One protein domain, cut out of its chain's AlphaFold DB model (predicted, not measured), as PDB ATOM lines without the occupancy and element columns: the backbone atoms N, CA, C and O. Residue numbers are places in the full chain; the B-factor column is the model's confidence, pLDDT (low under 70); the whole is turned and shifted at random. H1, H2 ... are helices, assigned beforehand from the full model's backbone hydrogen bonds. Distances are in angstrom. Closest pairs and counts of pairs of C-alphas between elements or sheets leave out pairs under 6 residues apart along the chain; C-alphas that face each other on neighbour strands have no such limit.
ATOM      1  N   GLN A   3      61.356  82.504  82.908       96.38
ATOM      2  CA  GLN A   3      60.130  81.699  82.806       96.38
ATOM      3  C   GLN A   3      60.293  80.225  83.228       96.38
ATOM      4  O   GLN A   3      59.425  79.734  83.947       96.38
ATOM      5  N   PRO A   4      61.373  79.500  82.862       97.25
ATOM      6  CA  PRO A   4      61.552  78.123  83.322       97.25
ATOM      7  C   PRO A   4      61.634  78.017  84.851       97.25
ATOM      8  O   PRO A   4      61.030  77.123  85.436       97.25
ATOM      9  N   ALA A   5      62.310  78.964  85.512       95.31
ATOM     10  CA  ALA A   5      62.399  79.002  86.972       95.31
ATOM     11  C   ALA A   5      61.036  79.292  87.622       95.31
ATOM     12  O   ALA A   5      60.679  78.642  88.602       95.31
ATOM     13  N   ILE A   6      60.246  80.205  87.040       96.19
ATOM     14  CA  ILE A   6      58.859  80.457  87.464       96.19
ATOM     15  C   ILE A   6      58.030  79.173  87.357       96.19
ATOM     16  O   ILE A   6      57.334  78.816  88.303       96.19
ATOM     17  N   ASN A   7      58.145  78.446  86.240       97.12
ATOM     18  CA  ASN A   7      57.392  77.213  86.025       97.12
ATOM     19  C   ASN A   7      57.753  76.132  87.050       97.12
ATOM     20  O   ASN A   7      56.840  75.496  87.572       97.12
ATOM     21  N   TYR A   8      59.041  75.942  87.360       96.94
ATOM     22  CA  TYR A   8      59.468  74.998  88.398       96.94
ATOM     23  C   TYR A   8      59.016  75.417  89.796       96.94
ATOM     24  O   TYR A   8      58.656  74.560  90.595       96.94
ATOM     25  N   ALA A   9      58.999  76.714  90.100       95.25
ATOM     26  CA  ALA A   9      58.484  77.198  91.375       95.25
ATOM     27  C   ALA A   9      56.958  76.996  91.485       95.25
ATOM     28  O   ALA A   9      56.460  76.623  92.543       95.25
ATOM     29  N   GLU A  10      56.210  77.187  90.400       96.19
ATOM     30  CA  GLU A  10      54.742  77.116  90.397       96.19
ATOM     31  C   GLU A  10      54.203  75.681  90.301       96.19
ATOM     32  O   GLU A  10      53.347  75.287  91.089       96.19
ATOM     33  N   HIS A  11      54.727  74.886  89.367       96.94
ATOM     34  CA  HIS A  11      54.242  73.528  89.070       96.94
ATOM     35  C   HIS A  11      55.071  72.437  89.750       96.94
ATOM     36  O   HIS A  11      54.639  71.290  89.858       96.94
ATOM     37  N   GLY A  12      56.246  72.818  90.240       95.56
ATOM     38  CA  GLY A  12      57.091  72.003  91.080       95.56
ATOM     39  C   GLY A  12      58.185  71.234  90.355       95.56
ATOM     40  O   GLY A  12      58.261  71.170  89.126       95.56
ATOM     41  N   TYR A  13      59.056  70.642  91.162       95.44
ATOM     42  CA  TYR A  13      60.131  69.751  90.745       95.44
ATOM     43  C   TYR A  13      60.273  68.605  91.749       95.44
ATOM     44  O   TYR A  13      59.889  68.726  92.910       95.44
ATOM     45  N   SER A  14      60.818  67.475  91.308       97.12
ATOM     46  CA  SER A  14      61.082  66.341  92.197       97.12
ATOM     47  C   SER A  14      62.307  66.624  93.070       97.12
ATOM     48  O   SER A  14      63.374  66.954  92.544       97.12
ATOM     49  N   MET A  15      62.172  66.513  94.394       95.81
ATOM     50  CA  MET A  15      63.292  66.731  95.308       95.81
ATOM     51  C   MET A  15      64.384  65.682  95.087       95.81
ATOM     52  O   MET A  15      64.154  64.486  95.264       95.81
ATOM     53  N   ASN A  16      65.588  66.127  94.740       93.81
ATOM     54  CA  ASN A  16      66.734  65.237  94.566       93.81
ATOM     55  C   ASN A  16      67.406  64.885  95.909       93.81
ATOM     56  O   ASN A  16      67.147  65.512  96.939       93.81
ATOM     57  N   SER A  17      68.288  63.883  95.885       94.44
ATOM     58  CA  SER A  17      69.058  63.443  97.056       94.44
ATOM     59  C   SER A  17      69.932  64.547  97.637       94.44
ATOM     60  O   SER A  17      69.931  64.739  98.842       94.44
ATOM     61  N   TYR A  18      70.587  65.343  96.792       90.81
ATOM     62  CA  TYR A  18      71.456  66.424  97.257       90.81
ATOM     63  C   TYR A  18      70.712  67.475  98.101       90.81
ATOM     64  O   TYR A  18      71.197  67.902  99.145       90.81
ATOM     65  N   THR A  19      69.502  67.862  97.686       91.06
ATOM     66  CA  THR A  19      68.653  68.789  98.449       91.06
ATOM     67  C   THR A  19      68.249  68.174  99.785       91.06
ATOM     68  O   THR A  19      68.329  68.845 100.809       91.06
ATOM     69  N   TYR A  20      67.850  66.900  99.783       94.00
ATOM     70  CA  TYR A  20      67.515  66.171 101.006       94.00
ATOM     71  C   TYR A  20      68.706  66.117 101.974       94.00
ATOM     72  O   TYR A  20      68.548  66.443 103.148       94.00
ATOM     73  N   ASP A  21      69.903  65.802 101.475       92.38
ATOM     74  CA  ASP A  21      71.128  65.732 102.275       92.38
ATOM     75  C   ASP A  21      71.456  67.081 102.931       92.38
ATOM     76  O   ASP A  21      71.817  67.118 104.108       92.38
ATOM     77  N   ILE A  22      71.276  68.199 102.213       89.00
ATOM     78  CA  ILE A  22      71.421  69.542 102.793       89.00
ATOM     79  C   ILE A  22      70.392  69.765 103.904       89.00
ATOM     80  O   ILE A  22      70.757  70.228 104.984       89.00
ATOM     81  N   VAL A  23      69.119  69.441 103.668       91.81
ATOM     82  CA  VAL A  23      68.059  69.658 104.665       91.81
ATOM     83  C   VAL A  23      68.331  68.849 105.934       91.81
ATOM     84  O   VAL A  23      68.215  69.398 107.026       91.81
ATOM     85  N   VAL A  24      68.758  67.590 105.799       93.44
ATOM     86  CA  VAL A  24      69.148  66.733 106.931       93.44
ATOM     87  C   VAL A  24      70.368  67.297 107.657       93.44
ATOM     88  O   VAL A  24      70.352  67.415 108.883       93.44
ATOM     89  N   ARG A  25      71.421  67.679 106.923       90.44
ATOM     90  CA  ARG A  25      72.660  68.224 107.502       90.44
ATOM     91  C   ARG A  25      72.412  69.505 108.297       90.44
ATOM     92  O   ARG A  25      73.005  69.695 109.355       90.44
ATOM     93  N   GLU A  26      71.526  70.362 107.801       88.00
ATOM     94  CA  GLU A  26      71.248  71.688 108.361       88.00
ATOM     95  C   GLU A  26      69.986  71.715 109.255       88.00
ATOM     96  O   GLU A  26      69.584  72.782 109.732       88.00
ATOM     97  N   GLN A  27      69.347  70.563 109.505       90.62
ATOM     98  CA  GLN A  27      67.998  70.470 110.089       90.62
ATOM     99  C   GLN A  27      67.835  71.215 111.418       90.62
ATOM    100  O   GLN A  27      66.797  71.830 111.653       90.62
ATOM    101  N   SER A  28      68.869  71.201 112.267       89.94
ATOM    102  CA  SER A  28      68.857  71.835 113.591       89.94
ATOM    103  C   SER A  28      68.662  73.346 113.515       89.94
ATOM    104  O   SER A  28      68.155  73.946 114.453       89.94
ATOM    105  N   ARG A  29      69.046  73.959 112.395       86.31
ATOM    106  CA  ARG A  29      68.879  75.385 112.125       86.31
ATOM    107  C   ARG A  29      67.633  75.645 111.280       86.31
ATOM    108  O   ARG A  29      66.887  76.575 111.570       86.31
ATOM    109  N   LEU A  30      67.406  74.833 110.244       88.44
ATOM    110  CA  LEU A  30      66.325  75.040 109.272       88.44
ATOM    111  C   LEU A  30      64.923  74.854 109.864       88.44
ATOM    112  O   LEU A  30      64.009  75.573 109.473       88.44
ATOM    113  N   VAL A  31      64.747  73.940 110.825       89.12
ATOM    114  CA  VAL A  31      63.430  73.639 111.418       89.12
ATOM    115  C   VAL A  31      62.811  74.832 112.161       89.12
ATOM    116  O   VAL A  31      61.608  74.852 112.420       89.12
ATOM    117  N   HIS A  32      63.624  75.831 112.515       87.88
ATOM    118  CA  HIS A  32      63.187  77.037 113.214       87.88
ATOM    119  C   HIS A  32      62.671  78.141 112.282       87.88
ATOM    120  O   HIS A  32      62.028  79.073 112.766       87.88
ATOM    121  N   ASP A  33      62.919  78.043 110.974       86.56
ATOM    122  CA  ASP A  33      62.367  78.965 109.982       86.56
ATOM    123  C   ASP A  33      61.010  78.418 109.500       86.56
ATOM    124  O   ASP A  33      60.957  77.329 108.919       86.56
ATOM    125  N   PRO A  34      59.891  79.121 109.755       87.62
ATOM    126  CA  PRO A  34      58.562  78.618 109.423       87.62
ATOM    127  C   PRO A  34      58.338  78.462 107.912       87.62
ATOM    128  O   PRO A  34      57.610  77.554 107.508       87.62
ATOM    129  N   GLU A  35      58.967  79.296 107.080       86.31
ATOM    130  CA  GLU A  35      58.834  79.216 105.622       86.31
ATOM    131  C   GLU A  35      59.580  77.987 105.100       86.31
ATOM    132  O   GLU A  35      59.002  77.155 104.396       86.31
ATOM    133  N   ILE A  36      60.826  77.791 105.540       89.62
ATOM    134  CA  ILE A  36      61.616  76.603 105.187       89.62
ATOM    135  C   ILE A  36      60.953  75.330 105.733       89.62
ATOM    136  O   ILE A  36      60.832  74.341 105.002       89.62
ATOM    137  N   LYS A  37      60.453  75.350 106.979       90.81
ATOM    138  CA  LYS A  37      59.738  74.209 107.568       90.81
ATOM    139  C   LYS A  37      58.517  73.833 106.726       90.81
ATOM    140  O   LYS A  37      58.321  72.655 106.438       90.81
ATOM    141  N   SER A  38      57.737  74.815 106.270       91.25
ATOM    142  CA  SER A  38      56.550  74.562 105.440       91.25
ATOM    143  C   SER A  38      56.871  73.874 104.105       91.25
ATOM    144  O   SER A  38      56.072  73.071 103.611       91.25
ATOM    145  N   LEU A  39      58.054  74.150 103.545       92.38
ATOM    146  CA  LEU A  39      58.507  73.586 102.277       92.38
ATOM    147  C   LEU A  39      59.036  72.163 102.443       92.38
ATOM    148  O   LEU A  39      58.650  71.290 101.667       92.38
ATOM    149  N   TYR A  40      59.902  71.925 103.431       95.19
ATOM    150  CA  TYR A  40      60.695  70.691 103.508       95.19
ATOM    151  C   TYR A  40      60.243  69.693 104.576       95.19
ATOM    152  O   TYR A  40      60.701  68.554 104.538       95.19
ATOM    153  N   TRP A  41      59.330  70.061 105.479       95.88
ATOM    154  CA  TRP A  41      58.780  69.144 106.479       95.88
ATOM    155  C   TRP A  41      57.333  68.752 106.166       95.88
ATOM    156  O   TRP A  41      56.587  69.455 105.475       95.88
ATOM    157  N   ASN A  42      56.944  67.590 106.679       94.25
ATOM    158  CA  ASN A  42      55.570  67.140 106.830       94.25
ATOM    159  C   ASN A  42      55.371  66.741 108.299       94.25
ATOM    160  O   ASN A  42      55.744  65.645 108.709       94.25
ATOM    161  N   GLY A  43      54.846  67.664 109.108       90.81
ATOM    162  CA  GLY A  43      54.877  67.530 110.564       90.81
ATOM    163  C   GLY A  43      56.300  67.701 111.099       90.81
ATOM    164  O   GLY A  43      56.911  68.755 110.897       90.81
ATOM    165  N   ASP A  44      56.811  66.670 111.768       91.06
ATOM    166  CA  ASP A  44      58.170  66.648 112.322       91.06
ATOM    167  C   ASP A  44      59.173  65.909 111.422       91.06
ATOM    168  O   ASP A  44      60.381  66.016 111.630       91.06
ATOM    169  N   ASP A  45      58.692  65.250 110.365       95.88
ATOM    170  CA  ASP A  45      59.525  64.501 109.428       95.88
ATOM    171  C   ASP A  45      59.927  65.353 108.220       95.88
ATOM    172  O   ASP A  45      59.117  66.093 107.652       95.88
ATOM    173  N   ILE A  46      61.180  65.214 107.783       96.69
ATOM    174  CA  ILE A  46      61.653  65.797 106.522       96.69
ATOM    175  C   ILE A  46      60.999  65.032 105.365       96.69
ATOM    176  O   ILE A  46      60.978  63.800 105.341       96.69
ATOM    177  N   ARG A  47      60.469  65.759 104.379       97.06
ATOM    178  CA  ARG A  47      59.896  65.174 103.159       97.06
ATOM    179  C   ARG A  47      60.949  64.304 102.457       97.06
ATOM    180  O   ARG A  47      62.100  64.716 102.369       97.06
ATOM    181  N   PRO A  48      60.607  63.122 101.924       96.56
ATOM    182  CA  PRO A  48      61.587  62.251 101.281       96.56
ATOM    183  C   PRO A  48      62.006  62.764  99.897       96.56
ATOM    184  O   PRO A  48      61.296  63.546  99.254       96.56
ATOM    185  N   THR A  49      63.136  62.264  99.395       97.31
ATOM    186  CA  THR A  49      63.505  62.416  97.977       97.31
ATOM    187  C   THR A  49      62.376  61.923  97.066       97.31
ATOM    188  O   THR A  49      61.576  61.066  97.441       97.31
ATOM    189  N   GLY A  50      62.255  62.499  95.872       97.19
ATOM    190  CA  GLY A  50      61.143  62.218  94.965       97.19
ATOM    191  C   GLY A  50      59.880  63.042  95.234       97.19
ATOM    192  O   GLY A  50      59.010  63.105  94.367       97.19
ATOM    193  N   THR A  51      59.765  63.695  96.399       97.56
ATOM    194  CA  THR A  51      58.609  64.550  96.713       97.56
ATOM    195  C   THR A  51      58.499  65.690  95.704       97.56
ATOM    196  O   THR A  51      59.492  66.353  95.405       97.56
ATOM    197  N   LEU A  52      57.287  65.941  95.196       97.06
ATOM    198  CA  LEU A  52      57.017  67.100  94.351       97.06
ATOM    199  C   LEU A  52      57.054  68.375  95.204       97.06
ATOM    200  O   LEU A  52      56.162  68.629  96.016       97.06
ATOM    201  N   MET A  53      58.095  69.174  95.008       95.38
ATOM    202  CA  MET A  53      58.322  70.434  95.706       95.38
ATOM    203  C   MET A  53      57.754  71.572  94.879       95.38
ATOM    204  O   MET A  53      58.186  71.766  93.749       95.38
ATOM    205  N   THR A  54      56.826  72.340  95.443       95.50
ATOM    206  CA  THR A  54      56.326  73.589  94.857       95.50
ATOM    207  C   THR A  54      56.662  74.757  95.771       95.50
ATOM    208  O   THR A  54      56.795  74.601  96.986       95.50
ATOM    209  N   ASN A  55      56.809  75.937  95.179       95.06
ATOM    210  CA  ASN A  55      57.036  77.182  95.888       95.06
ATOM    211  C   ASN A  55      56.325  78.367  95.201       95.06
ATOM    212  O   ASN A  55      56.940  79.151  94.469       95.06
ATOM    213  N   PRO A  56      55.011  78.530  95.440       94.25
ATOM    214  CA  PRO A  56      54.226  79.595  94.817       94.25
ATOM    215  C   PRO A  56      54.677  81.018  95.194       94.25
ATOM    216  O   PRO A  56      54.510  81.953  94.404       94.25
ATOM    217  N   LYS A  57      55.272  81.203  96.382       92.44
ATOM    218  CA  LYS A  57      55.814  82.496  96.830       92.44
ATOM    219  C   LYS A  57      57.049  82.887  96.011       92.44
ATOM    220  O   LYS A  57      57.070  83.975  95.434       92.44
ATOM    221  N   MET A  58      57.975  81.946  95.806       93.31
ATOM    222  CA  MET A  58      59.100  82.083  94.869       93.31
ATOM    223  C   MET A  58      58.622  82.390  93.453       93.31
ATOM    224  O   MET A  58      59.142  83.310  92.822       93.31
ATOM    225  N   ALA A  59      57.592  81.696  92.963       95.31
ATOM    226  CA  ALA A  59      57.030  81.979  91.643       95.31
ATOM    227  C   ALA A  59      56.512  83.425  91.541       95.31
ATOM    228  O   ALA A  59      56.807  84.116  90.568       95.31
ATOM    229  N   THR A  60      55.795  83.906  92.561       95.69
ATOM    230  CA  THR A  60      55.290  85.287  92.628       95.69
ATOM    231  C   THR A  60      56.429  86.300  92.602       95.69
ATOM    232  O   THR A  60      56.386  87.278  91.852       95.69
ATOM    233  N   THR A  61      57.481  86.059  93.379       93.69
ATOM    234  CA  THR A  61      58.613  86.980  93.441       93.69
ATOM    235  C   THR A  61      59.413  86.984  92.133       93.69
ATOM    236  O   THR A  61      59.765  88.055  91.640       93.69
ATOM    237  N   LEU A  62      59.622  85.821  91.505       95.31
ATOM    238  CA  LEU A  62      60.261  85.719  90.189       95.31
ATOM    239  C   LEU A  62      59.438  86.394  89.079       95.31
ATOM    240  O   LEU A  62      60.024  87.043  88.214       95.31
ATOM    241  N   LYS A  63      58.099  86.293  89.116       95.88
ATOM    242  CA  LYS A  63      57.198  87.021  88.199       95.88
ATOM    243  C   LYS A  63      57.369  88.535  88.353       95.88
ATOM    244  O   LYS A  63      57.603  89.224  87.366       95.88
ATOM    245  N   ALA A  64      57.382  89.041  89.587       95.00
ATOM    246  CA  ALA A  64      57.604  90.464  89.839       95.00
ATOM    247  C   ALA A  64      58.990  90.947  89.367       95.00
ATOM    248  O   ALA A  64      59.095  92.028  88.792       95.00
ATOM    249  N   ILE A  65      60.047  90.141  89.538       93.62
ATOM    250  CA  ILE A  65      61.379  90.443  88.980       93.62
ATOM    251  C   ILE A  65      61.342  90.454  87.445       93.62
ATOM    252  O   ILE A  65      61.975  91.309  86.831       93.62
ATOM    253  N   ALA A  66      60.607  89.534  86.817       94.94
ATOM    254  CA  ALA A  66      60.467  89.493  85.363       94.94
ATOM    255  C   ALA A  66      59.793  90.760  84.808       94.94
ATOM    256  O   ALA A  66      60.198  91.254  83.759       94.94
ATOM    257  N   GLU A  67      58.790  91.279  85.519       95.56
ATOM    258  CA  GLU A  67      57.996  92.444  85.108       95.56
ATOM    259  C   GLU A  67      58.688  93.781  85.405       95.56
ATOM    260  O   GLU A  67      58.645  94.701  84.592       95.56
ATOM    261  N   GLN A  68      59.321  93.904  86.573       94.50
ATOM    262  CA  GLN A  68      59.843  95.176  87.096       94.50
ATOM    263  C   GLN A  68      61.378  95.261  87.059       94.50
ATOM    264  O   GLN A  68      61.963  96.300  87.383       94.50
ATOM    265  N   GLY A  69      62.048  94.172  86.681       92.44
ATOM    266  CA  GLY A  69      63.500  94.071  86.627       92.44
ATOM    267  C   GLY A  69      64.172  94.158  88.000       92.44
ATOM    268  O   GLY A  69      63.561  93.976  89.055       92.44
ATOM    269  N   ALA A  70      65.468  94.478  87.985       90.44
ATOM    270  CA  ALA A  70      66.298  94.569  89.189       90.44
ATOM    271  C   ALA A  70      65.799  95.622  90.198       90.44
ATOM    272  O   ALA A  70      66.050  95.499  91.398       90.44
ATOM    273  N   ASN A  71      65.049  96.633  89.743       92.31
ATOM    274  CA  ASN A  71      64.507  97.673  90.616       92.31
ATOM    275  C   ASN A  71      63.572  97.102  91.680       92.31
ATOM    276  O   ASN A  71      63.625  97.566  92.814       92.31
ATOM    277  N   TYR A  72      62.791  96.061  91.368       92.75
ATOM    278  CA  TYR A  72      61.939  95.404  92.361       92.75
ATOM    279  C   TYR A  72      62.739  94.911  93.570       92.75
ATOM    280  O   TYR A  72      62.295  95.067  94.707       92.75
ATOM    281  N   MET A  73      63.941  94.387  93.311       88.88
ATOM    282  CA  MET A  73      64.858  93.839  94.304       88.88
ATOM    283  C   MET A  73      65.674  94.901  95.045       88.88
ATOM    284  O   MET A  73      65.829  94.780  96.253       88.88
ATOM    285  N   TYR A  74      66.203  95.914  94.351       91.25
ATOM    286  CA  TYR A  74      67.136  96.876  94.957       91.25
ATOM    287  C   TYR A  74      66.484  98.164  95.468       91.25
ATOM    288  O   TYR A  74      67.043  98.831  96.332       91.25
ATOM    289  N   GLN A  75      65.328  98.549  94.929       93.12
ATOM    290  CA  GLN A  75      64.656  99.817  95.259       93.12
ATOM    291  C   GLN A  75      63.154  99.641  95.530       93.12
ATOM    292  O   GLN A  75      62.487 100.567  95.982       93.12
ATOM    293  N   GLY A  76      62.612  98.461  95.233       92.06
ATOM    294  CA  GLY A  76      61.191  98.164  95.284       92.06
ATOM    295  C   GLY A  76      60.749  97.451  96.564       92.06
ATOM    296  O   GLY A  76      61.492  97.354  97.545       92.06
ATOM    297  N   PRO A  77      59.517  96.911  96.563       92.75
ATOM    298  CA  PRO A  77      58.932  96.258  97.731       92.75
ATOM    299  C   PRO A  77      59.749  95.084  98.280       92.75
ATOM    300  O   PRO A  77      59.700  94.833  99.484       92.75
ATOM    301  N   LEU A  78      60.502  94.370  97.434       91.50
ATOM    302  CA  LEU A  78      61.333  93.252  97.884       91.50
ATOM    303  C   LEU A  78      62.497  93.730  98.764       91.50
ATOM    304  O   LEU A  78      62.725  93.127  99.808       91.50
ATOM    305  N   ALA A  79      63.147  94.851  98.421       92.38
ATOM    306  CA  ALA A  79      64.198  95.454  99.251       92.38
ATOM    307  C   ALA A  79      63.687  95.735 100.669       92.38
ATOM    308  O   ALA A  79      64.296  95.330 101.659       92.38
ATOM    309  N   LYS A  80      62.511  96.371 100.766       93.62
ATOM    310  CA  LYS A  80      61.881  96.684 102.052       93.62
ATOM    311  C   LYS A  80      61.564  95.417 102.848       93.62
ATOM    312  O   LYS A  80      61.866  95.370 104.035       93.62
ATOM    313  N   ARG A  81      60.996  94.387 102.205       92.38
ATOM    314  CA  ARG A  81      60.709  93.110 102.877       92.38
ATOM    315  C   ARG A  81      61.975  92.460 103.426       92.38
ATOM    316  O   ARG A  81      61.953  92.018 104.566       92.38
ATOM    317  N   ILE A  82      63.075  92.450 102.668       90.56
ATOM    318  CA  ILE A  82      64.355  91.919 103.161       90.56
ATOM    319  C   ILE A  82      64.817  92.694 104.394       90.56
ATOM    320  O   ILE A  82      65.128  92.089 105.416       90.56
ATOM    321  N   VAL A  83      64.842  94.025 104.307       93.12
ATOM    322  CA  VAL A  83      65.270  94.903 105.404       93.12
ATOM    323  C   VAL A  83      64.445  94.654 106.666       93.12
ATOM    324  O   VAL A  83      65.017  94.493 107.744       93.12
ATOM    325  N   ASP A  84      63.121  94.583 106.532       92.75
ATOM    326  CA  ASP A  84      62.216  94.337 107.654       92.75
ATOM    327  C   ASP A  84      62.453  92.943 108.261       92.75
ATOM    328  O   ASP A  84      62.616  92.830 109.478       92.75
ATOM    329  N   THR A  85      62.539  91.898 107.429       88.62
ATOM    330  CA  THR A  85      62.767  90.513 107.874       88.62
ATOM    331  C   THR A  85      64.099  90.360 108.602       88.62
ATOM    332  O   THR A  85      64.140  89.763 109.676       88.62
ATOM    333  N   VAL A  86      65.183  90.925 108.060       88.25
ATOM    334  CA  VAL A  86      66.512  90.869 108.690       88.25
ATOM    335  C   VAL A  86      66.492  91.603 110.018       88.25
ATOM    336  O   VAL A  86      66.840  91.034 111.047       88.25
ATOM    337  N   ASN A  87      66.047  92.861 110.014       90.81
ATOM    338  CA  ASN A  87      66.104  93.706 111.200       90.81
ATOM    339  C   ASN A  87      65.190  93.223 112.331       90.81
ATOM    340  O   ASN A  87      65.447  93.565 113.484       90.81
ATOM    341  N   ALA A  88      64.148  92.444 112.028       89.50
ATOM    342  CA  ALA A  88      63.297  91.809 113.032       89.50
ATOM    343  C   ALA A  88      64.012  90.694 113.816       89.50
ATOM    344  O   ALA A  88      63.588  90.369 114.922       89.50
ATOM    345  N   GLN A  89      65.088  90.121 113.266       84.38
ATOM    346  CA  GLN A  89      65.883  89.072 113.912       84.38
ATOM    347  C   GLN A  89      67.113  89.611 114.656       84.38
ATOM    348  O   GLN A  89      67.817  88.834 115.299       84.38
ATOM    349  N   LEU A  90      67.390  90.913 114.547       86.12
ATOM    350  CA  LEU A  90      68.563  91.544 115.140       86.12
ATOM    351  C   LEU A  90      68.241  92.176 116.498       86.12
ATOM    352  O   LEU A  90      67.204  92.823 116.683       86.12
ATOM    353  N   ASP A  91      69.183  92.061 117.429       88.00
ATOM    354  CA  ASP A  91      69.120  92.760 118.710       88.00
ATOM    355  C   ASP A  91      69.297  94.275 118.532       88.00
ATOM    356  O   ASP A  91      69.874  94.763 117.559       88.00
ATOM    357  N   LYS A  92      68.845  95.058 119.518       79.00
ATOM    358  CA  LYS A  92      68.884  96.534 119.462       79.00
ATOM    359  C   LYS A  92      70.287  97.119 119.272       79.00
ATOM    360  O   LYS A  92      70.403  98.225 118.748       79.00
ATOM    361  N   GLU A  93      71.321  96.415 119.722       86.44
ATOM    362  CA  GLU A  93      72.718  96.860 119.644       86.44
ATOM    363  C   GLU A  93      73.400  96.463 118.325       86.44
ATOM    364  O   GLU A  93      74.488  96.957 118.021       86.44
ATOM    365  N   GLN A  94      72.775  95.592 117.526       86.88
ATOM    366  CA  GLN A  94      73.347  95.121 116.270       86.88
ATOM    367  C   GLN A  94      73.122  96.140 115.137       86.88
ATOM    368  O   GLN A  94      72.054  96.755 115.052       86.88
ATOM    369  N   PRO A  95      74.113  96.340 114.241       88.00
ATOM    370  CA  PRO A  95      73.940  97.183 113.064       88.00
ATOM    371  C   PRO A  95      72.801  96.676 112.186       88.00
ATOM    372  O   PRO A  95      72.721  95.486 111.891       88.00
ATOM    373  N   LYS A  96      71.947  97.598 111.745       89.94
ATOM    374  CA  LYS A  96      70.768  97.291 110.938       89.94
ATOM    375  C   LYS A  96      71.045  97.460 109.455       89.94
ATOM    376  O   LYS A  96      71.822  98.328 109.064       89.94
ATOM    377  N   LEU A  97      70.345  96.661 108.659       92.88
ATOM    378  CA  LEU A  97      70.257  96.835 107.216       92.88
ATOM    379  C   LEU A  97      69.277  97.970 106.905       92.88
ATOM    380  O   LEU A  97      68.286  98.151 107.617       92.88
ATOM    381  N   SER A  98      69.528  98.725 105.848       94.38
ATOM    382  CA  SER A  98      68.662  99.811 105.390       94.38
ATOM    383  C   SER A  98      68.269  99.617 103.927       94.38
ATOM    384  O   SER A  98      68.930  98.891 103.183       94.38
ATOM    385  N   VAL A  99      67.182 100.255 103.489       94.12
ATOM    386  CA  VAL A  99      66.811 100.240 102.062       94.12
ATOM    387  C   VAL A  99      67.836 101.011 101.228       94.12
ATOM    388  O   VAL A  99      68.066 100.684 100.066       94.12
ATOM    389  N   GLU A 100      68.519 101.977 101.841       95.56
ATOM    390  CA  GLU A 100      69.630 102.716 101.260       95.56
ATOM    391  C   GLU A 100      70.828 101.806 100.955       95.56
ATOM    392  O   GLU A 100      71.483 102.005  99.932       95.56
ATOM    393  N   ASP A 101      71.093 100.776 101.770       94.62
ATOM    394  CA  ASP A 101      72.147  99.791 101.480       94.62
ATOM    395  C   ASP A 101      71.874  99.047 100.161       94.62
ATOM    396  O   ASP A 101      72.788  98.847  99.359       94.62
ATOM    397  N   PHE A 102      70.610  98.697  99.888       94.31
ATOM    398  CA  PHE A 102      70.203  98.080  98.619       94.31
ATOM    399  C   PHE A 102      70.229  99.076  97.462       94.31
ATOM    400  O   PHE A 102      70.773  98.772  96.399       94.31
ATOM    401  N   ALA A 103      69.687 100.278  97.668       94.06
ATOM    402  CA  ALA A 103      69.603 101.298  96.628       94.06
ATOM    403  C   ALA A 103      70.989 101.774  96.158       94.06
ATOM    404  O   ALA A 103      71.157 102.140  94.990       94.06
ATOM    405  N   ASN A 104      71.990 101.735  97.042       94.12
ATOM    406  CA  ASN A 104      73.373 102.114  96.749       94.12
ATOM    407  C   ASN A 104      74.245 100.951  96.257       94.12
ATOM    408  O   ASN A 104      75.360 101.189  95.787       94.12
ATOM    409  N   TYR A 105      73.761  99.707  96.313       93.25
ATOM    410  CA  TYR A 105      74.521  98.562  95.826       93.25
ATOM    411  C   TYR A 105      74.754  98.659  94.314       93.25
ATOM    412  O   TYR A 105      73.839  98.923  93.529       93.25
ATOM    413  N   ARG A 106      75.997  98.431  93.886       88.75
ATOM    414  CA  ARG A 106      76.381  98.378  92.473       88.75
ATOM    415  C   ARG A 106      77.264  97.165  92.234       88.75
ATOM    416  O   ARG A 106      78.222  96.938  92.976       88.75
ATOM    417  N   VAL A 107      76.960  96.424  91.169       91.25
ATOM    418  CA  VAL A 107      77.865  95.404  90.635       91.25
ATOM    419  C   VAL A 107      79.119  96.111  90.127       91.25
ATOM    420  O   VAL A 107      79.032  97.155  89.482       91.25
ATOM    421  N   LYS A 108      80.285  95.556  90.451       90.38
ATOM    422  CA  LYS A 108      81.578  96.077  90.012       90.38
ATOM    423  C   LYS A 108      82.214  95.087  89.051       90.38
ATOM    424  O   LYS A 108      82.403  93.931  89.422       90.38
ATOM    425  N   VAL A 253      75.257  81.441  98.366       78.81
ATOM    426  CA  VAL A 253      74.534  82.062  99.480       78.81
ATOM    427  C   VAL A 253      75.274  81.853 100.811       78.81
ATOM    428  O   VAL A 253      74.725  82.097 101.881       78.81
ATOM    429  N   GLY A 254      76.525  81.387 100.762       78.06
ATOM    430  CA  GLY A 254      77.234  80.856 101.919       78.06
ATOM    431  C   GLY A 254      76.796  79.419 102.178       78.06
ATOM    432  O   GLY A 254      76.892  78.590 101.287       78.06
ATOM    433  N   THR A 255      76.323  79.125 103.386       69.31
ATOM    434  CA  THR A 255      75.952  77.767 103.818       69.31
ATOM    435  C   THR A 255      74.710  77.221 103.119       69.31
ATOM    436  O   THR A 255      73.874  77.984 102.632       69.31
ATOM    437  N   GLY A 256      74.559  75.894 103.123       66.69
ATOM    438  CA  GLY A 256      73.385  75.190 102.609       66.69
ATOM    439  C   GLY A 256      72.072  75.826 103.076       66.69
ATOM    440  O   GLY A 256      71.842  76.006 104.274       66.69
ATOM    441  N   MET A 257      71.225  76.197 102.111       72.81
ATOM    442  CA  MET A 257      69.960  76.919 102.322       72.81
ATOM    443  C   MET A 257      70.094  78.264 103.069       72.81
ATOM    444  O   MET A 257      69.158  78.675 103.752       72.81
ATOM    445  N   ALA A 258      71.231  78.961 102.931       65.38
ATOM    446  CA  ALA A 258      71.497  80.262 103.558       65.38
ATOM    447  C   ALA A 258      71.387  80.223 105.099       65.38
ATOM    448  O   ALA A 258      71.417  79.154 105.703       65.38
ATOM    449  N   LEU A 259      71.305  81.383 105.759       60.41
ATOM    450  CA  LEU A 259      71.038  81.503 107.196       60.41
ATOM    451  C   LEU A 259      69.530  81.401 107.453       60.41
ATOM    452  O   LEU A 259      68.801  82.282 107.035       60.41
ATOM    453  N   ALA A 260      69.060  80.388 108.181       49.94
ATOM    454  CA  ALA A 260      67.628  80.218 108.488       49.94
ATOM    455  C   ALA A 260      67.178  81.033 109.712       49.94
ATOM    456  O   ALA A 260      66.005  81.352 109.855       49.94
ATOM    457  N   SER A 261      68.115  81.442 110.569       45.81
ATOM    458  CA  SER A 261      67.898  82.491 111.563       45.81
ATOM    459  C   SER A 261      69.224  83.166 111.910       45.81
ATOM    460  O   SER A 261      70.253  82.500 112.051       45.81
ATOM    461  N   TRP A 262      69.218  84.485 112.094       38.31
ATOM    462  CA  TRP A 262      70.390  85.207 112.603       38.31
ATOM    463  C   TRP A 262      70.703  84.882 114.070       38.31
ATOM    464  O   TRP A 262      71.850  85.005 114.487       38.31
ATOM    465  N   SER A 263      69.726  84.383 114.836       30.72
ATOM    466  CA  SER A 263      69.914  84.007 116.246       30.72
ATOM    467  C   SER A 263      70.901  82.852 116.461       30.72
ATOM    468  O   SER A 263      71.436  82.703 117.556       30.72
ATOM    469  N   THR A 264      71.163  82.042 115.429       30.52
ATOM    470  CA  THR A 264      72.101  80.906 115.488       30.52
ATOM    471  C   THR A 264      73.447  81.196 114.824       30.52
ATOM    472  O   THR A 264      74.381  80.405 114.961       30.52
ATOM    473  N   ALA A 265      73.592  82.351 114.163       31.88
ATOM    474  CA  ALA A 265      74.871  82.813 113.647       31.88
ATOM    475  C   ALA A 265      75.717  83.332 114.819       31.88
ATOM    476  O   ALA A 265      75.717  84.520 115.143       31.88
ATOM    477  N   SER A 266      76.452  82.432 115.473       25.42
ATOM    478  CA  SER A 266      77.499  82.787 116.428       25.42
ATOM    479  C   SER A 266      78.645  83.493 115.696       25.42
ATOM    480  O   SER A 266      79.709  82.940 115.433       25.42
ATOM    481  N   PRO A 273      90.497  94.432 122.441       22.14
ATOM    482  CA  PRO A 273      91.214  95.137 123.491       22.14
ATOM    483  C   PRO A 273      91.128  96.642 123.231       22.14
ATOM    484  O   PRO A 273      91.545  97.148 122.189       22.14
ATOM    485  N   THR A 274      90.553  97.367 124.183       27.97
ATOM    486  CA  THR A 274      90.466  98.824 124.177       27.97
ATOM    487  C   THR A 274      91.837  99.439 124.434       27.97
ATOM    488  O   THR A 274      92.153  99.787 125.567       27.97
ATOM    489  N   SER A 275      92.646  99.604 123.390       27.66
ATOM    490  CA  SER A 275      93.712 100.610 123.361       27.66
ATOM    491  C   SER A 275      94.285 100.759 121.952       27.66
ATOM    492  O   SER A 275      95.323 100.207 121.633       27.66
ATOM    493  N   HIS A 276      93.627 101.554 121.112       25.67
ATOM    494  CA  HIS A 276      94.208 102.668 120.344       25.67
ATOM    495  C   HIS A 276      93.148 103.179 119.359       25.67
ATOM    496  O   HIS A 276      92.352 102.439 118.787       25.67
ATOM    497  N   ARG A 277      93.065 104.500 119.280       29.83
ATOM    498  CA  ARG A 277      91.979 105.284 118.699       29.83
ATOM    499  C   ARG A 277      91.963 105.100 117.167       29.83
ATOM    500  O   ARG A 277      92.826 105.651 116.503       29.83
ATOM    501  N   TYR A 278      90.984 104.379 116.611       25.50
ATOM    502  CA  TYR A 278      90.680 104.390 115.169       25.50
ATOM    503  C   TYR A 278      89.181 104.646 114.945       25.50
ATOM    504  O   TYR A 278      88.327 103.793 115.186       25.50
ATOM    505  N   GLN A 279      88.855 105.861 114.499       24.31
ATOM    506  CA  GLN A 279      87.514 106.284 114.085       24.31
ATOM    507  C   GLN A 279      87.189 105.767 112.671       24.31
ATOM    508  O   GLN A 279      87.125 106.558 111.747       24.31
ATOM    509  N   HIS A 280      86.960 104.464 112.473       27.64
ATOM    510  CA  HIS A 280      86.419 103.939 111.197       27.64
ATOM    511  C   HIS A 280      85.503 102.705 111.380       27.64
ATOM    512  O   HIS A 280      85.438 101.818 110.533       27.64
ATOM    513  N   SER A 281      84.747 102.631 112.481       24.94
ATOM    514  CA  SER A 281      83.972 101.432 112.854       24.94
ATOM    515  C   SER A 281      82.602 101.258 112.174       24.94
ATOM    516  O   SER A 281      81.986 100.209 112.337       24.94
ATOM    517  N   LYS A 282      82.110 102.219 111.376       25.52
ATOM    518  CA  LYS A 282      80.795 102.092 110.701       25.52
ATOM    519  C   LYS A 282      80.838 101.377 109.343       25.52
ATOM    520  O   LYS A 282      79.846 100.785 108.942       25.52
ATOM    521  N   VAL A 283      81.977 101.393 108.648       27.70
ATOM    522  CA  VAL A 283      82.077 100.916 107.251       27.70
ATOM    523  C   VAL A 283      82.408  99.415 107.161       27.70
ATOM    524  O   VAL A 283      82.098  98.771 106.164       27.70
ATOM    525  N   SER A 284      83.005  98.841 108.211       25.77
ATOM    526  CA  SER A 284      83.429  97.431 108.246       25.77
ATOM    527  C   SER A 284      82.266  96.457 108.513       25.77
ATOM    528  O   SER A 284      82.125  95.462 107.806       25.77
ATOM    529  N   LEU A 285      81.356  96.775 109.446       27.77
ATOM    530  CA  LEU A 285      80.223  95.895 109.799       27.77
ATOM    531  C   LEU A 285      79.115  95.819 108.732       27.77
ATOM    532  O   LEU A 285      78.462  94.787 108.611       27.77
ATOM    533  N   SER A 286      78.952  96.860 107.908       30.09
ATOM    534  CA  SER A 286      78.034  96.866 106.751       30.09
ATOM    535  C   SER A 286      78.340  95.738 105.742       30.09
ATOM    536  O   SER A 286      77.458  95.268 105.024       30.09
ATOM    537  N   ARG A 287      79.579  95.225 105.712       38.50
ATOM    538  CA  ARG A 287      80.037  94.274 104.683       38.50
ATOM    539  C   ARG A 287      79.781  92.812 104.994       38.50
ATOM    540  O   ARG A 287      79.548  92.043 104.063       38.50
ATOM    541  N   THR A 288      79.799  92.429 106.268       33.16
ATOM    542  CA  THR A 288      79.332  91.099 106.684       33.16
ATOM    543  C   THR A 288      77.847  90.965 106.351       33.16
ATOM    544  O   THR A 288      77.454  89.982 105.726       33.16
ATOM    545  N   LEU A 289      77.074  92.034 106.604       31.28
ATOM    546  CA  LEU A 289      75.678  92.148 106.186       31.28
ATOM    547  C   LEU A 289      75.514  91.999 104.665       31.28
ATOM    548  O   LEU A 289      74.748  91.154 104.228       31.28
ATOM    549  N   LEU A 290      76.260  92.745 103.841       31.72
ATOM    550  CA  LEU A 290      76.118  92.695 102.374       31.72
ATOM    551  C   LEU A 290      76.528  91.352 101.735       31.72
ATOM    552  O   LEU A 290      75.936  90.960 100.732       31.72
ATOM    553  N   ARG A 291      77.489  90.606 102.305       32.59
ATOM    554  CA  ARG A 291      77.791  89.226 101.856       32.59
ATOM    555  C   ARG A 291      76.687  88.236 102.248       32.59
ATOM    556  O   ARG A 291      76.425  87.301 101.500       32.59
ATOM    557  N   GLN A 292      76.002  88.475 103.366       31.72
ATOM    558  CA  GLN A 292      74.816  87.718 103.783       31.72
ATOM    559  C   GLN A 292      73.542  88.142 103.030       31.72
ATOM    560  O   GLN A 292      72.603  87.356 102.935       31.72
ATOM    561  N   VAL A 293      73.511  89.332 102.416       36.19
ATOM    562  CA  VAL A 293      72.382  89.797 101.589       36.19
ATOM    563  C   VAL A 293      72.161  88.911 100.360       36.19
ATOM    564  O   VAL A 293      71.008  88.668 100.025       36.19
ATOM    565  N   ASN A 294      73.205  88.322  99.755       31.41
ATOM    566  CA  ASN A 294      73.026  87.323  98.685       31.41
ATOM    567  C   ASN A 294      72.278  86.068  99.170       31.41
ATOM    568  O   ASN A 294      71.523  85.469  98.408       31.41
ATOM    569  N   ALA A 295      72.425  85.719 100.449       31.98
ATOM    570  CA  ALA A 295      71.704  84.629 101.096       31.98
ATOM    571  C   ALA A 295      70.225  84.979 101.376       31.98
ATOM    572  O   ALA A 295      69.348  84.119 101.330       31.98
ATOM    573  N   LEU A 296      69.937  86.267 101.581       33.91
ATOM    574  CA  LEU A 296      68.606  86.814 101.868       33.91
ATOM    575  C   LEU A 296      67.737  87.057 100.632       33.91
ATOM    576  O   LEU A 296      66.511  87.137 100.752       33.91
ATOM    577  N   VAL A 297      68.344  87.148  99.445       36.78
ATOM    578  CA  VAL A 297      67.583  87.229  98.192       36.78
ATOM    579  C   VAL A 297      66.666  86.018  98.093       36.78
ATOM    580  O   VAL A 297      65.489  86.192  97.831       36.78
ATOM    581  N   GLN A 298      67.131  84.811  98.436       37.72
ATOM    582  CA  GLN A 298      66.248  83.645  98.470       37.72
ATOM    583  C   GLN A 298      65.225  83.688  99.610       37.72
ATOM    584  O   GLN A 298      64.059  83.496  99.316       37.72
ATOM    585  N   GLN A 299      65.564  84.038 100.854       33.97
ATOM    586  CA  GLN A 299      64.570  84.079 101.952       33.97
ATOM    587  C   GLN A 299      63.418  85.075 101.770       33.97
ATOM    588  O   GLN A 299      62.373  84.922 102.382       33.97
ATOM    589  N   SER A 300      63.614  86.113 100.965       30.56
ATOM    590  CA  SER A 300      62.571  87.092 100.634       30.56
ATOM    591  C   SER A 300      61.878  86.819  99.298       30.56
ATOM    592  O   SER A 300      60.859  87.447  98.986       30.56
ATOM    593  N   LEU A 301      62.462  85.917  98.500       34.50
ATOM    594  CA  LEU A 301      61.819  85.290  97.359       34.50
ATOM    595  C   LEU A 301      60.917  84.122  97.808       34.50
ATOM    596  O   LEU A 301      59.897  83.916  97.157       34.50
ATOM    597  N   LEU A 302      61.275  83.389  98.871       33.31
ATOM    598  CA  LEU A 302      60.481  82.341  99.537       33.31
ATOM    599  C   LEU A 302      59.323  82.936 100.354       33.31
ATOM    600  O   LEU A 302      58.307  82.220 100.468       33.31
TER     601      LEU A 302
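Overview. This is residues 3 to 108, 253 to 266 and 273 to 302 of the 302 residues of a protein of Vibrio variabilis (UniProt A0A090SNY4). An open arc of helices, with H1 and H5 side by side at one end and H6, H7 and H8 following round, takes in the last turns of the long helix H9, whose other end reaches outward. H2, H3 and H4 form a loose cluster away from this arc, with residues 255 to 260 running between the cluster and H9, and residues 273 to 281 stick out and add to the length. The printed part has 150 residues with nine named helices, H1 to H9 in chain order, and no named strand; the class is all helix. It is only just compact, close to loose, with a radius of gyration of the C-alphas of 17.6 A, and elongated, spanning 58 by 37 by 26 A.

Arrangement. H9, residues 281 to 301, has a kink of 52 degrees near residue 295. With residues 296 to 301 alone it touches H7, residues 77 to 88, at a steep tilt of 63 degrees, opposite ways; the closest C-alphas, of Ile 82 and Ser 300, are 5.7 A apart. With residue 301 alone it touches H5, residues 56 to 68, where the closest C-alphas, of Met 58 and Leu 301, are 4.9 A apart. H5 touches H1, residues 3 to 11, at a shallow tilt of 25 degrees, opposite ways; the closest C-alphas, of Ile 6 and Ala 59, are 4.8 A apart. H6, residues 70 to 74, touches H5 and H7 only at the corner, each only just, with 3 pairs of C-alphas within 8 A; the closest are Ile 65 and Tyr 72, 6.0 A, and Met 73 and Ala 79, 5.2 A. H8, residues 99 to 103, touches H7, with the C-alphas of Lys 80 and Val 99 closest at 6.1 A. H2, residues 17 to 25, and H4, residues 34 to 40, are close but not clearly touching, with the C-alphas of Val 23 and Tyr 40 closest at 7.5 A. H3, residues 27 to 30, is likewise close to H4 but not clearly touching; the closest C-alphas, of Leu 30 and Ile 36, are 6.4 A apart. Every O i to N i+4 pair is within hydrogen-bond range in H1, H2, H4, H5, H6, H7 and H8; in H9 8 of 17 are, beside 9 of 18 O i to N i+3 pairs, and H3 is too short for an i+4 pair.

Along the chain. H9 is 31.5 A long, from C-alpha 281 at (83.972, 101.432, 112.854) to C-alpha 301 at (61.819, 85.290, 97.359). H5 measures 18.3 A and H7 16.5 A. H1 begins at C-alpha 3, (60.130, 81.699, 82.806).

Size, cuts and confidence. The two C-alphas farthest apart, of His 11 and Ser 275, are 58.9 A apart. Residues 109 to 252 and 267 to 272 are not printed, with C-alpha gaps of 18.3 A and 19.8 A. The link from H4 to H5 is long. Mean pLDDT of the printed part is 76.4; residues 255 to 256, 258 to 266 and 273 to 302 are under 70.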